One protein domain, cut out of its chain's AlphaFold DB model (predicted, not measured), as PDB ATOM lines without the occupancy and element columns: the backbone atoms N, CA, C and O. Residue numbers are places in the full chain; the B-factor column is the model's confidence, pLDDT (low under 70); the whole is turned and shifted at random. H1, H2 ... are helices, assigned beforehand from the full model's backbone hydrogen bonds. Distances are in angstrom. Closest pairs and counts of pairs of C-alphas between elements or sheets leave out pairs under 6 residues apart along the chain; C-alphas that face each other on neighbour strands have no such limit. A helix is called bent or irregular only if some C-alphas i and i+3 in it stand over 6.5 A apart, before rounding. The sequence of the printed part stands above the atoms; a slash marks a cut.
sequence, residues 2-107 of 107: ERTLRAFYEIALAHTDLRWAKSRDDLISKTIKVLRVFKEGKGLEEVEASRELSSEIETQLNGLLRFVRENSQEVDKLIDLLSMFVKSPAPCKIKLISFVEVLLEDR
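AT A GLANCE: This is residues 2 to 107 of the 107 residues of an uncharacterized protein of Acidobacteria bacterium (UniProt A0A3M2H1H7). This is a compact block of helices in which H2 and H6 lie side by side, running opposite ways, while H1 crosses over H6 and H5 crosses over H2 from the same side of that pair. H7 packs on H1 at one end of the long axis, and the short H3 and H4 sit at the other end. The printed part has 106 residues with seven named helices, H1 to H7 in chain order, and no named strand; its class is all helix. The radius of gyration of the C-alphas is 13.4 A, and the spans are 36 by 29 by 20 A.

HOW THE PARTS SIT: H1, residues 2 to 14, is followed by a short antiparallel pairing of residues 16 to 17 with 22 to 23. H2, residues 25 to 39, is close to H1 but not clearly touching, with the C-alphas of Ile 11 and Ile 28 closest at 7.2 A. H3, residues 44 to 48, only just touches H2, with 3 pairs of C-alphas within 8 A, the closest Val 34 and Val 47 at 7.4 A. H4, residues 51 to 54, touches H2, closest at the C-alphas of Lys 30 and Leu 53, 6.2 A. H5, residues 58 to 70, touches H2 at a steep tilt of 42 degrees, the same way, with the C-alphas of Phe 38 and Leu 65 closest at 6.1 A. H6, residues 75 to 87, touches H2 at a shallow tilt of 16 degrees, opposite ways; the C-alphas of Asp 25 and Val 86 are closest, 5.5 A. H6 also touches H1, closest at the C-alphas of Thr 4 and Leu 78, 5.5 A. H7, residues 90 to 105, touches H1 with residues 97 to 104 alone, at a steep tilt of 44 degrees, opposite ways; the C-alphas of Tyr 9 and Ile 97 are closest, 6.1 A. H6 and H7 form a helical hairpin. H2 and H7 are apart. Every O i to N i+4 pair is within hydrogen-bond range in H1, H2, H3, H6 and H7; in H5 7 of 9 are, and H4 is too short for such a pair.

IN THESE COORDINATES: H1 begins at C-alpha 2, (136.917, 54.648, 277.524), and measures 18.1 A. H2 measures 20.9 A, H3 6.1 A and H4 5.0 A. H5 measures 19.6 A and is irregular, with C-alphas 59 and 62 7.1 A apart. H6 measures 18.4 A. H7, 23.1 A, ends at C-alpha 105, (137.877, 45.049, 282.261).

THE WHOLE: The C-alphas of Ala 49 and Asp 106 are the two farthest apart, 40.1 A. The printed part has no cut and no long link. Mean pLDDT of the printed part is 94.6; residue 107 is under 70.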
ATOM      1  N   GLU A   2     135.992  55.773 277.275       91.75
ATOM      2  CA  GLU A   2     136.917  54.648 277.524       91.75
ATOM      3  C   GLU A   2     138.390  55.070 277.386       91.75
ATOM      4  O   GLU A   2     139.187  54.812 278.278       91.75
ATOM      5  N   ARG A   3     138.738  55.814 276.327       93.06
ATOM      6  CA  ARG A   3     140.096  56.345 276.124       93.06
ATOM      7  C   ARG A   3     140.533  57.277 277.257       93.06
ATOM      8  O   ARG A   3     141.640  57.128 277.760       93.06
ATOM      9  N   THR A   4     139.659  58.195 277.687       95.62
ATOM     10  CA  THR A   4     139.895  59.040 278.874       95.62
ATOM     11  C   THR A   4     140.195  58.195 280.115       95.62
ATOM     12  O   THR A   4     141.161  58.467 280.818       95.62
ATOM     13  N   LEU A   5     139.369  57.180 280.385       96.06
ATOM     14  CA  LEU A   5     139.490  56.319 281.561       96.06
ATOM     15  C   LEU A   5     140.768  55.478 281.513       96.06
ATOM     16  O   LEU A   5     141.464  55.385 282.518       96.06
ATOM     17  N   ARG A   6     141.115  54.943 280.340       95.81
ATOM     18  CA  ARG A   6     142.360  54.204 280.116       95.81
ATOM     19  C   ARG A   6     143.583  55.087 280.358       95.81
ATOM     20  O   ARG A   6     144.437  54.719 281.154       95.81
ATOM     21  N   ALA A   7     143.619  56.284 279.771       96.75
ATOM     22  CA  ALA A   7     144.708  57.235 279.993       96.75
ATOM     23  C   ALA A   7     144.804  57.670 281.465       96.75
ATOM     24  O   ALA A   7     145.898  57.741 282.022       96.75
ATOM     25  N   PHE A   8     143.665  57.927 282.118       97.88
ATOM     26  CA  PHE A   8     143.620  58.218 283.550       97.88
ATOM     27  C   PHE A   8     144.230  57.078 284.371       97.88
ATOM     28  O   PHE A   8     145.089  57.335 285.211       97.88
ATOM     29  N   TYR A   9     143.799  55.840 284.120       97.12
ATOM     30  CA  TYR A   9     144.257  54.655 284.839       97.12
ATOM     31  C   TYR A   9     145.760  54.438 284.657       97.12
ATOM     32  O   TYR A   9     146.473  54.308 285.647       97.12
ATOM     33  N   GLU A  10     146.260  54.497 283.421       96.25
ATOM     34  CA  GLU A  10     147.686  54.341 283.113       96.25
ATOM     35  C   GLU A  10     148.548  55.402 283.815       96.25
ATOM     36  O   GLU A  10     149.551  55.066 284.446       96.25
ATOM     37  N   ILE A  11     148.141  56.678 283.772       97.31
ATOM     38  CA  ILE A  11     148.862  57.775 284.436       97.31
ATOM     39  C   ILE A  11     148.811  57.616 285.960       97.31
ATOM     40  O   ILE A  11     149.836  57.742 286.631       97.31
ATOM     41  N   ALA A  12     147.629  57.351 286.523       96.62
ATOM     42  CA  ALA A  12     147.454  57.217 287.964       96.62
ATOM     43  C   ALA A  12     148.253  56.029 288.514       96.62
ATOM     44  O   ALA A  12     148.916  56.168 289.543       96.62
ATOM     45  N   LEU A  13     148.234  54.893 287.813       95.75
ATOM     46  CA  LEU A  13     148.961  53.685 288.190       95.75
ATOM     47  C   LEU A  13     150.477  53.874 288.085       95.75
ATOM     48  O   LEU A  13     151.197  53.500 289.007       95.75
ATOM     49  N   ALA A  14     150.968  54.505 287.013       95.62
ATOM     50  CA  ALA A  14     152.399  54.752 286.826       95.62
ATOM     51  C   ALA A  14     153.022  55.591 287.957       95.62
ATOM     52  O   ALA A  14     154.212  55.464 288.237       95.62
ATOM     53  N   HIS A  15     152.215  56.430 288.613       96.12
ATOM     54  CA  HIS A  15     152.660  57.359 289.653       96.12
ATOM     55  C   HIS A  15     152.152  57.004 291.056       96.12
ATOM     56  O   HIS A  15     152.329  57.801 291.980       96.12
ATOM     57  N   THR A  16     151.534  55.835 291.245       95.25
ATOM     58  CA  THR A  16     150.990  55.410 292.543       95.25
ATOM     59  C   THR A  16     151.507  54.039 292.952       95.25
ATOM     60  O   THR A  16     151.253  53.032 292.300       95.25
ATOM     61  N   ASP A  17     152.159  53.981 294.110       93.56
ATOM     62  CA  ASP A  17     152.477  52.728 294.777       93.56
ATOM     63  C   ASP A  17     151.246  52.224 295.542       93.56
ATOM     64  O   ASP A  17     150.885  52.741 296.608       93.56
ATOM     65  N   LEU A  18     150.601  51.197 294.987       90.81
ATOM     66  CA  LEU A  18     149.401  50.589 295.560       90.81
ATOM     67  C   LEU A  18     149.668  49.851 296.880       90.81
ATOM     68  O   LEU A  18     148.760  49.748 297.701       90.81
ATOM     69  N   ARG A  19     150.894  49.361 297.120       88.94
ATOM     70  CA  ARG A  19     151.231  48.623 298.353       88.94
ATOM     71  C   ARG A  19     151.289  49.557 299.551       88.94
ATOM     72  O   ARG A  19     150.863  49.188 300.640       88.94
ATOM     73  N   TRP A  20     151.812  50.763 299.340       89.50
ATOM     74  CA  TRP A  20     151.999  51.754 300.401       89.50
ATOM     75  C   TRP A  20     150.978  52.892 300.369       89.50
ATOM     76  O   TRP A  20     151.065  53.797 301.196       89.50
ATOM     77  N   ALA A  21     150.031  52.857 299.429       87.19
ATOM     78  CA  ALA A  21     149.056  53.918 299.184       87.19
ATOM     79  C   ALA A  21     149.702  55.309 299.034       87.19
ATOM     80  O   ALA A  21     149.192  56.310 299.543       87.19
ATOM     81  N   LYS A  22     150.848  55.373 298.343       91.88
ATOM     82  CA  LYS A  22     151.607  56.611 298.115       91.88
ATOM     83  C   LYS A  22     151.570  56.976 296.640       91.88
ATOM     84  O   LYS A  22     152.035  56.197 295.819       91.88
ATOM     85  N   SER A  23     151.081  58.169 296.312       95.19
ATOM     86  CA  SER A  23     151.165  58.716 294.954       95.19
ATOM     87  C   SER A  23     152.151  59.876 294.864       95.19
ATOM     88  O   SER A  23     152.249  60.712 295.765       95.19
ATOM     89  N   ARG A  24     152.870  59.937 293.743       96.38
ATOM     90  CA  ARG A  24     153.678  61.082 293.311       96.38
ATOM     91  C   ARG A  24     152.769  62.123 292.657       96.38
ATOM     92  O   ARG A  24     152.759  62.309 291.441       96.38
ATOM     93  N   ASP A  25     151.964  62.787 293.481       96.56
ATOM     94  CA  ASP A  25     151.020  63.828 293.041       96.56
ATOM     95  C   ASP A  25     151.697  64.983 292.301       96.56
ATOM     96  O   ASP A  25     151.083  65.626 291.447       96.56
ATOM     97  N   ASP A  26     152.963  65.245 292.620       96.81
ATOM     98  CA  ASP A  26     153.809  66.216 291.940       96.81
ATOM     99  C   ASP A  26     154.020  65.844 290.464       96.81
ATOM    100  O   ASP A  26     153.880  66.704 289.589       96.81
ATOM    101  N   LEU A  27     154.265  64.563 290.170       97.69
ATOM    102  CA  LEU A  27     154.433  64.067 288.803       97.69
ATOM    103  C   LEU A  27     153.105  64.041 288.049       97.69
ATOM    104  O   LEU A  27     153.054  64.493 286.910       97.69
ATOM    105  N   ILE A  28     152.005  63.648 288.698       97.69
ATOM    106  CA  ILE A  28     150.665  63.712 288.087       97.69
ATOM    107  C   ILE A  28     150.278  65.168 287.773       97.69
ATOM    108  O   ILE A  28     149.748  65.469 286.701       97.69
ATOM    109  N   SER A  29     150.593  66.105 288.669       97.94
ATOM    110  CA  SER A  29     150.385  67.540 288.435       97.94
ATOM    111  C   SER A  29     151.237  68.062 287.275       97.94
ATOM    112  O   SER A  29     150.775  68.896 286.491       97.94
ATOM    113  N   LYS A  30     152.465  67.553 287.119       97.81
ATOM    114  CA  LYS A  30     153.329  67.841 285.966       97.81
ATOM    115  C   LYS A  30     152.741  67.274 284.670       97.81
ATOM    116  O   LYS A  30     152.660  68.005 283.685       97.81
ATOM    117  N   THR A  31     152.215  66.050 284.686       98.12
ATOM    118  CA  THR A  31     151.473  65.461 283.560       98.12
ATOM    119  C   THR A  31     150.283  66.336 283.153       98.12
ATOM    120  O   THR A  31     150.102  66.601 281.967       98.12
ATOM    121  N   ILE A  32     149.515  66.873 284.111       98.25
ATOM    122  CA  ILE A  32     148.426  67.827 283.830       98.25
ATOM    123  C   ILE A  32     148.951  69.087 283.124       98.25
ATOM    124  O   ILE A  32     148.346  69.534 282.146       98.25
ATOM    125  N   LYS A  33     150.068  69.667 283.589       97.75
ATOM    126  CA  LYS A  33     150.689  70.829 282.928       97.75
ATOM    127  C   LYS A  33     151.082  70.499 281.486       97.75
ATOM    128  O   LYS A  33     150.754  71.263 280.584       97.75
ATOM    129  N   VAL A  34     151.724  69.353 281.261       98.00
ATOM    130  CA  VAL A  34     152.131  68.899 279.923       98.00
ATOM    131  C   VAL A  34     150.928  68.693 279.002       98.00
ATOM    132  O   VAL A  34     150.949  69.166 277.870       98.00
ATOM    133  N   LEU A  35     149.846  68.072 279.484       98.00
ATOM    134  CA  LEU A  35     148.610  67.907 278.710       98.00
ATOM    135  C   LEU A  35     148.032  69.253 278.246       98.00
ATOM    136  O   LEU A  35     147.596  69.364 277.102       98.00
ATOM    137  N   ARG A  36     148.066  70.289 279.097       97.25
ATOM    138  CA  ARG A  36     147.639  71.653 278.725       97.25
ATOM    139  C   ARG A  36     148.549  72.257 277.662       97.25
ATOM    140  O   ARG A  36     148.055  72.751 276.657       97.25
ATOM    141  N   VAL A  37     149.860  72.149 277.852       97.06
ATOM    142  CA  VAL A  37     150.861  72.670 276.914       97.06
ATOM    143  C   VAL A  37     150.746  72.004 275.536       97.06
ATOM    144  O   VAL A  37     150.773  72.688 274.514       97.06
ATOM    145  N   PHE A  38     150.548  70.687 275.484       97.44
ATOM    146  CA  PHE A  38     150.293  69.985 274.225       97.44
ATOM    147  C   PHE A  38     148.949  70.371 273.604       97.44
ATOM    148  O   PHE A  38     148.858  70.497 272.383       97.44
ATOM    149  N   LYS A  39     147.909  70.600 274.415       96.06
ATOM    150  CA  LYS A  39     146.606  71.074 273.925       96.06
ATOM    151  C   LYS A  39     146.702  72.475 273.308       96.06
ATOM    152  O   LYS A  39     145.991  72.760 272.350       96.06
ATOM    153  N   GLU A  40     147.600  73.319 273.813       95.56
ATOM    154  CA  GLU A  40     147.930  74.639 273.251       95.56
ATOM    155  C   GLU A  40     148.748  74.565 271.948       95.56
ATOM    156  O   GLU A  40     149.003  75.592 271.323       95.56
ATOM    157  N   GLY A  41     149.131  73.363 271.504       93.94
ATOM    158  CA  GLY A  41     149.774  73.133 270.211       93.94
ATOM    159  C   GLY A  41     151.298  73.042 270.246       93.94
ATOM    160  O   GLY A  41     151.898  72.899 269.182       93.94
ATOM    161  N   LYS A  42     151.933  73.077 271.427       95.00
ATOM    162  CA  LYS A  42     153.391  72.902 271.523       95.00
ATOM    163  C   LYS A  42     153.822  71.487 271.140       95.00
ATOM    164  O   LYS A  42     153.106  70.511 271.385       95.00
ATOM    165  N   GLY A  43     155.003  71.381 270.539       94.38
ATOM    166  CA  GLY A  43     155.600  70.114 270.126       94.38
ATOM    167  C   GLY A  43     156.280  69.343 271.261       94.38
ATOM    168  O   GLY A  43     156.501  69.861 272.355       94.38
ATOM    169  N   LEU A  44     156.645  68.088 270.974       95.38
ATOM    170  CA  LEU A  44     157.398  67.231 271.897       95.38
ATOM    171  C   LEU A  44     158.758  67.848 272.257       95.38
ATOM    172  O   LEU A  44     159.075  67.959 273.435       95.38
ATOM    173  N   GLU A  45     159.505  68.313 271.251       94.69
ATOM    174  CA  GLU A  45     160.841  68.903 271.415       94.69
ATOM    175  C   GLU A  45     160.829  70.119 272.355       94.69
ATOM    176  O   GLU A  45     161.697  70.261 273.214       94.69
ATOM    177  N   GLU A  46     159.806  70.975 272.249       93.94
ATOM    178  CA  GLU A  46     159.643  72.146 273.117       93.94
ATOM    179  C   GLU A  46     159.412  71.756 274.583       93.94
ATOM    180  O   GLU A  46     159.914  72.415 275.498       93.94
ATOM    181  N   VAL A  47     158.639  70.692 274.820       95.12
ATOM    182  CA  VAL A  47     158.362  70.190 276.171       95.12
ATOM    183  C   VAL A  47     159.578  69.466 276.743       95.12
ATOM    184  O   VAL A  47     159.915  69.692 277.903       95.12
ATOM    185  N   GLU A  48     160.272  68.656 275.941       94.31
ATOM    186  CA  GLU A  48     161.497  67.953 276.339       94.31
ATOM    187  C   GLU A  48     162.619  68.921 276.730       94.31
ATOM    188  O   GLU A  48     163.285  68.707 277.747       94.31
ATOM    189  N   ALA A  49     162.763  70.031 275.996       94.62
ATOM    190  CA  ALA A  49     163.729  71.086 276.298       94.62
ATOM    191  C   ALA A  49     163.473  71.788 277.649       94.62
ATOM    192  O   ALA A  49     164.394  72.365 278.235       94.62
ATOM    193  N   SER A  50     162.245  71.733 278.177       94.81
ATOM    194  CA  SER A  50     161.889  72.322 279.467       94.81
ATOM    195  C   SER A  50     161.955  71.294 280.594       94.81
ATOM    196  O   SER A  50     161.003  70.551 280.828       94.81
ATOM    197  N   ARG A  51     163.040  71.306 281.383       92.62
ATOM    198  CA  ARG A  51     163.184  70.405 282.547       92.62
ATOM    199  C   ARG A  51     162.049  70.530 283.568       92.62
ATOM    200  O   ARG A  51     161.748  69.554 284.247       92.62
ATOM    201  N   GLU A  52     161.419  71.702 283.686       93.50
ATOM    202  CA  GLU A  52     160.250  71.882 284.563       93.50
ATOM    203  C   GLU A  52     159.088  70.968 284.139       93.50
ATOM    204  O   GLU A  52     158.372  70.432 284.987       93.50
ATOM    205  N   LEU A  53     158.918  70.779 282.829       93.06
ATOM    206  CA  LEU A  53     157.830  70.004 282.245       93.06
ATOM    207  C   LEU A  53     158.204  68.540 282.007       93.06
ATOM    208  O   LEU A  53     157.351  67.681 282.190       93.06
ATOM    209  N   SER A  54     159.444  68.245 281.614       92.69
ATOM    210  CA  SER A  54     159.842  66.907 281.160       92.69
ATOM    211  C   SER A  54     160.406  66.004 282.255       92.69
ATOM    212  O   SER A  54     160.191  64.795 282.199       92.69
ATOM    213  N   SER A  55     161.081  66.569 283.264       94.81
ATOM    214  CA  SER A  55     161.847  65.783 284.242       94.81
ATOM    215  C   SER A  55     160.987  64.729 284.948       94.81
ATOM    216  O   SER A  55     159.945  65.079 285.504       94.81
ATOM    217  N   GLU A  56     161.472  63.488 285.011       96.06
ATOM    218  CA  GLU A  56     160.825  62.304 285.617       96.06
ATOM    219  C   GLU A  56     159.563  61.777 284.898       96.06
ATOM    220  O   GLU A  56     158.987  60.784 285.345       96.06
ATOM    221  N   ILE A  57     159.116  62.400 283.801       95.75
ATOM    222  CA  ILE A  57     157.977  61.922 282.994       95.75
ATOM    223  C   ILE A  57     158.316  61.783 281.502       95.75
ATOM    224  O   ILE A  57     157.418  61.631 280.674       95.75
ATOM    225  N   GLU A  58     159.603  61.806 281.147       95.56
ATOM    226  CA  GLU A  58     160.113  61.824 279.771       95.56
ATOM    227  C   GLU A  58     159.565  60.655 278.942       95.56
ATOM    228  O   GLU A  58     159.109  60.829 277.813       95.56
ATOM    229  N   THR A  59     159.520  59.462 279.538       93.44
ATOM    230  CA  THR A  59     159.033  58.237 278.886       93.44
ATOM    231  C   THR A  59     157.543  58.281 278.543       93.44
ATOM    232  O   THR A  59     157.089  57.527 277.684       93.44
ATOM    233  N   GLN A  60     156.774  59.171 279.177       94.25
ATOM    234  CA  GLN A  60     155.331  59.310 278.978       94.25
ATOM    235  C   GLN A  60     154.983  60.389 277.941       94.25
ATOM    236  O   GLN A  60     153.887  60.355 277.379       94.25
ATOM    237  N   LEU A  61     155.892  61.330 277.648       96.06
ATOM    238  CA  LEU A  61     155.599  62.528 276.845       96.06
ATOM    239  C   LEU A  61     155.040  62.208 275.455       96.06
ATOM    240  O   LEU A  61     154.051  62.809 275.035       96.06
ATOM    241  N   ASN A  62     155.619  61.220 274.769       95.75
ATOM    242  CA  ASN A  62     155.130  60.774 273.462       95.75
ATOM    243  C   ASN A  62     153.685  60.252 273.529       95.75
ATOM    244  O   ASN A  62     152.855  60.598 272.684       95.75
ATOM    245  N   GLY A  63     153.367  59.451 274.551       95.25
ATOM    246  CA  GLY A  63     152.016  58.935 274.775       95.25
ATOM    247  C   GLY A  63     151.013  60.052 275.059       95.25
ATOM    248  O   GLY A  63     149.927  60.070 274.480       95.25
ATOM    249  N   LEU A  64     151.405  61.035 275.875       96.62
ATOM    250  CA  LEU A  64     150.579  62.201 276.195       96.62
ATOM    251  C   LEU A  64     150.302  63.063 274.956       96.62
ATOM    252  O   LEU A  64     149.152  63.430 274.712       96.62
ATOM    253  N   LEU A  65     151.323  63.353 274.144       97.06
ATOM    254  CA  LEU A  65     151.155  64.124 272.910       97.06
ATOM    255  C   LEU A  65     150.233  63.401 271.925       97.06
ATOM    256  O   LEU A  65     149.332  64.012 271.344       97.06
ATOM    257  N   ARG A  66     150.433  62.090 271.756       96.44
ATOM    258  CA  ARG A  66     149.571  61.254 270.920       96.44
ATOM    259  C   ARG A  66     148.124  61.297 271.406       96.44
ATOM    260  O   ARG A  66     147.231  61.555 270.602       96.44
ATOM    261  N   PHE A  67     147.895  61.127 272.710       96.19
ATOM    262  CA  PHE A  67     146.556  61.194 273.295       96.19
ATOM    263  C   PHE A  67     145.871  62.531 272.993       96.19
ATOM    264  O   PHE A  67     144.726  62.534 272.541       96.19
ATOM    265  N   VAL A  68     146.573  63.652 273.189       96.88
ATOM    266  CA  VAL A  68     146.042  65.001 272.933       96.88
ATOM    267  C   VAL A  68     145.677  65.199 271.462       96.88
ATOM    268  O   VAL A  68     144.613  65.742 271.166       96.88
ATOM    269  N   ARG A  69     146.523  64.734 270.535       95.00
ATOM    270  CA  ARG A  69     146.278  64.850 269.088       95.00
ATOM    271  C   ARG A  69     145.097  64.004 268.623       95.00
ATOM    272  O   ARG A  69     144.306  64.460 267.805       95.00
ATOM    273  N   GLU A  70     144.971  62.789 269.143       95.31
ATOM    274  CA  GLU A  70     143.925  61.844 268.735       95.31
ATOM    275  C   GLU A  70     142.583  62.086 269.447       95.31
ATOM    276  O   GLU A  70     141.540  61.658 268.953       95.31
ATOM    277  N   ASN A  71     142.591  62.750 270.609       92.88
ATOM    278  CA  ASN A  71     141.429  62.859 271.498       92.88
ATOM    279  C   ASN A  71     141.274  64.264 272.100       92.88
ATOM    280  O   ASN A  71     140.941  64.397 273.276       92.88
ATOM    281  N   SER A  72     141.494  65.320 271.315       87.50
ATOM    282  CA  SER A  72     141.521  66.716 271.792       87.50
ATOM    283  C   SER A  72     140.307  67.131 272.642       87.50
ATOM    284  O   SER A  72     140.458  67.853 273.625       87.50
ATOM    285  N   GLN A  73     139.113  66.619 272.323       88.50
ATOM    286  CA  GLN A  73     137.867  66.873 273.063       88.50
ATOM    287  C   GLN A  73     137.789  66.155 274.426       88.50
ATOM    288  O   GLN A  73     136.992  66.537 275.281       88.50
ATOM    289  N   GLU A  74     138.583  65.103 274.639       93.88
ATOM    290  CA  GLU A  74     138.621  64.327 275.886       93.88
ATOM    291  C   GLU A  74     139.708  64.817 276.857       93.88
ATOM    292  O   GLU A  74     139.684  64.450 278.032       93.88
ATOM    293  N   VAL A  75     140.633  65.669 276.400       96.38
ATOM    294  CA  VAL A  75     141.779  66.136 277.200       96.38
ATOM    295  C   VAL A  75     141.339  66.873 278.461       96.38
ATOM    296  O   VAL A  75     141.881  66.609 279.531       96.38
ATOM    297  N   ASP A  76     140.332  67.745 278.370       96.81
ATOM    298  CA  ASP A  76     139.837  68.480 279.542       96.81
ATOM    299  C   ASP A  76     139.239  67.537 280.588       96.81
ATOM    300  O   ASP A  76     139.536  67.658 281.771       96.81
ATOM    301  N   LYS A  77     138.501  66.513 280.143       96.94
ATOM    302  CA  LYS A  77     137.947  65.488 281.037       96.94
ATOM    303  C   LYS A  77     139.053  64.687 281.720       96.94
ATOM    304  O   LYS A  77     138.947  64.399 282.908       96.94
ATOM    305  N   LEU A  78     140.120  64.342 280.994       97.88
ATOM    306  CA  LEU A  78     141.284  63.677 281.579       97.88
ATOM    307  C   LEU A  78     141.953  64.569 282.634       97.88
ATOM    308  O   LEU A  78     142.236  64.108 283.738       97.88
ATOM    309  N   ILE A  79     142.166  65.849 282.319       98.19
ATOM    310  CA  ILE A  79     142.737  66.830 283.251       98.19
ATOM    311  C   ILE A  79     141.873  66.955 284.508       98.19
ATOM    312  O   ILE A  79     142.423  66.986 285.611       98.19
ATOM    313  N   ASP A  80     140.550  67.002 284.368       97.88
ATOM    314  CA  ASP A  80     139.622  67.096 285.494       97.88
ATOM    315  C   ASP A  80     139.692  65.854 286.389       97.88
ATOM    316  O   ASP A  80     139.813  65.982 287.611       97.88
ATOM    317  N   LEU A  81     139.709  64.653 285.797       97.69
ATOM    318  CA  LEU A  81     139.855  63.394 286.535       97.69
ATOM    319  C   LEU A  81     141.189  63.319 287.288       97.69
ATOM    320  O   LEU A  81     141.207  62.992 288.476       97.69
ATOM    321  N   LEU A  82     142.301  63.666 286.635       98.25
ATOM    322  CA  LEU A  82     143.622  63.691 287.271       98.25
ATOM    323  C   LEU A  82     143.687  64.752 288.380       98.25
ATOM    324  O   LEU A  82     144.242  64.506 289.451       98.25
ATOM    325  N   SER A  83     143.071  65.917 288.167       98.06
ATOM    326  CA  SER A  83     143.004  66.989 289.166       98.06
ATOM    327  C   SER A  83     142.185  66.577 290.391       98.06
ATOM    328  O   SER A  83     142.561  66.890 291.521       98.06
ATOM    329  N   MET A  84     141.069  65.870 290.184       97.75
ATOM    330  CA  MET A  84     140.272  65.279 291.260       97.75
ATOM    331  C   MET A  84     141.076  64.215 292.011       97.75
ATOM    332  O   MET A  84     141.074  64.196 293.243       97.75
ATOM    333  N   PHE A  85     141.795  63.359 291.283       97.69
ATOM    334  CA  PHE A  85     142.624  62.312 291.864       97.69
ATOM    335  C   PHE A  85     143.704  62.886 292.775       97.69
ATOM    336  O   PHE A  85     143.757  62.500 293.936       97.69
ATOM    337  N   VAL A  86     144.487  63.869 292.315       97.44
ATOM    338  CA  VAL A  86     145.531  64.528 293.126       97.44
ATOM    339  C   VAL A  86     144.967  65.092 294.436       97.44
ATOM    340  O   VAL A  86     145.567  64.918 295.493       97.44
ATOM    341  N   LYS A  87     143.778  65.708 294.394       96.88
ATOM    342  CA  LYS A  87     143.107  66.286 295.574       96.88
ATOM    343  C   LYS A  87     142.477  65.245 296.504       96.88
ATOM    344  O   LYS A  87     142.051  65.593 297.605       96.88
ATOM    345  N   SER A  88     142.364  63.994 296.068       96.19
ATOM    346  CA  SER A  88     141.695  62.947 296.834       96.19
ATOM    347  C   SER A  88     142.593  62.407 297.958       96.19
ATOM    348  O   SER A  88     143.803  62.269 297.777       96.19
ATOM    349  N   PRO A  89     142.029  62.026 299.117       94.62
ATOM    350  CA  PRO A  89     142.779  61.315 300.150       94.62
ATOM    351  C   PRO A  89     143.362  59.993 299.631       94.62
ATOM    352  O   PRO A  89     142.771  59.350 298.761       94.62
ATOM    353  N   ALA A  90     144.476  59.537 300.209       90.12
ATOM    354  CA  ALA A  90     145.157  58.312 299.773       90.12
ATOM    355  C   ALA A  90     144.235  57.072 299.676       90.12
ATOM    356  O   ALA A  90     144.250  56.417 298.632       90.12
ATOM    357  N   PRO A  91     143.349  56.774 300.653       90.50
ATOM    358  CA  PRO A  91     142.421  55.645 300.525       90.50
ATOM    359  C   PRO A  91     141.442  55.786 299.350       90.50
ATOM    360  O   PRO A  91     141.034  54.791 298.754       90.50
ATOM    361  N   CYS A  92     141.053  57.017 299.008       94.19
ATOM    362  CA  CYS A  92     140.153  57.297 297.891       94.19
ATOM    363  C   CYS A  92     140.855  57.111 296.546       94.19
ATOM    364  O   CYS A  92     140.251  56.563 295.632       94.19
ATOM    365  N   LYS A  93     142.127  57.503 296.431       95.62
ATOM    366  CA  LYS A  93     142.932  57.316 295.214       95.62
ATOM    367  C   LYS A  93     143.028  55.848 294.807       95.62
ATOM    368  O   LYS A  93     142.735  55.512 293.666       95.62
ATOM    369  N   ILE A  94     143.351  54.970 295.756       94.94
ATOM    370  CA  ILE A  94     143.426  53.524 295.495       94.94
ATOM    371  C   ILE A  94     142.079  52.993 295.008       94.94
ATOM    372  O   ILE A  94     142.020  52.316 293.987       94.94
ATOM    373  N   LYS A  95     140.983  53.385 295.670       95.19
ATOM    374  CA  LYS A  95     139.634  53.018 295.224       95.19
ATOM    375  C   LYS A  95     139.323  53.535 293.821       95.19
ATOM    376  O   LYS A  95     138.741  52.794 293.043       95.19
ATOM    377  N   LEU A  96     139.696  54.771 293.486       96.12
ATOM    378  CA  LEU A  96     139.484  55.335 292.149       96.12
ATOM    379  C   LEU A  96     140.229  54.539 291.072       96.12
ATOM    380  O   LEU A  96     139.641  54.269 290.032       96.12
ATOM    381  N   ILE A  97     141.476  54.131 291.329       95.94
ATOM    382  CA  ILE A  97     142.239  53.274 290.407       95.94
ATOM    383  C   ILE A  97     141.508  51.943 290.206       95.94
ATOM    384  O   ILE A  97     141.201  51.600 289.069       95.94
ATOM    385  N   SER A  98     141.150  51.247 291.291       94.81
ATOM    386  CA  SER A  98     140.444  49.961 291.208       94.81
ATOM    387  C   SER A  98     139.063  50.070 290.557       94.81
ATOM    388  O   SER A  98     138.651  49.183 289.823       94.81
ATOM    389  N   PHE A  99     138.323  51.159 290.786       95.00
ATOM    390  CA  PHE A  99     137.037  51.364 290.120       95.00
ATOM    391  C   PHE A  99     137.201  51.521 288.613       95.00
ATOM    392  O   PHE A  99     136.417  50.958 287.854       95.00
ATOM    393  N   VAL A 100     138.197  52.290 288.174       95.56
ATOM    394  CA  VAL A 100     138.439  52.472 286.741       95.56
ATOM    395  C   VAL A 100     138.959  51.187 286.101       95.56
ATOM    396  O   VAL A 100     138.532  50.879 284.996       95.56
ATOM    397  N   GLU A 101     139.804  50.423 286.796       95.12
ATOM    398  CA  GLU A 101     140.247  49.088 286.370       95.12
ATOM    399  C   GLU A 101     139.057  48.181 286.051       95.12
ATOM    400  O   GLU A 101     138.911  47.742 284.914       95.12
ATOM    401  N   VAL A 102     138.138  48.017 287.009       95.25
ATOM    402  CA  VAL A 102     136.931  47.199 286.826       95.25
ATOM    403  C   VAL A 102     136.094  47.702 285.647       95.25
ATOM    404  O   VAL A 102     135.664  46.912 284.817       95.25
ATOM    405  N   LEU A 103     135.897  49.018 285.513       93.56
ATOM    406  CA  LEU A 103     135.131  49.589 284.395       93.56
ATOM    407  C   LEU A 103     135.777  49.371 283.015       93.56
ATOM    408  O   LEU A 103     135.077  49.470 282.005       93.56
ATOM    409  N   LEU A 104     137.096  49.159 282.964       93.19
ATOM    410  CA  LEU A 104     137.845  48.886 281.738       93.19
ATOM    411  C   LEU A 104     137.940  47.387 281.425       93.19
ATOM    412  O   LEU A 104     138.055  47.057 280.251       93.19
ATOM    413  N   GLU A 105     137.914  46.511 282.434       88.88
ATOM    414  CA  GLU A 105     137.877  45.049 282.261       88.88
ATOM    415  C   GLU A 105     136.489  44.539 281.845       88.88
ATOM    416  O   GLU A 105     136.386  43.560 281.111       88.88
ATOM    417  N   ASP A 106     135.423  45.214 282.283       71.25
ATOM    418  CA  ASP A 106     134.027  44.830 282.027       71.25
ATOM    419  C   ASP A 106     133.524  45.252 280.619       71.25
ATOM    420  O   ASP A 106     132.317  45.348 280.375       71.25
ATOM    421  N   ARG A 107     134.438  45.565 279.686       54.66
ATOM    422  CA  ARG A 107     134.165  46.076 278.329       54.66
ATOM    423  C   ARG A 107     135.019  45.399 277.267       54.66
ATOM    424  O   ARG A 107     134.457  45.154 276.176       54.66
TER     425      ARG A 107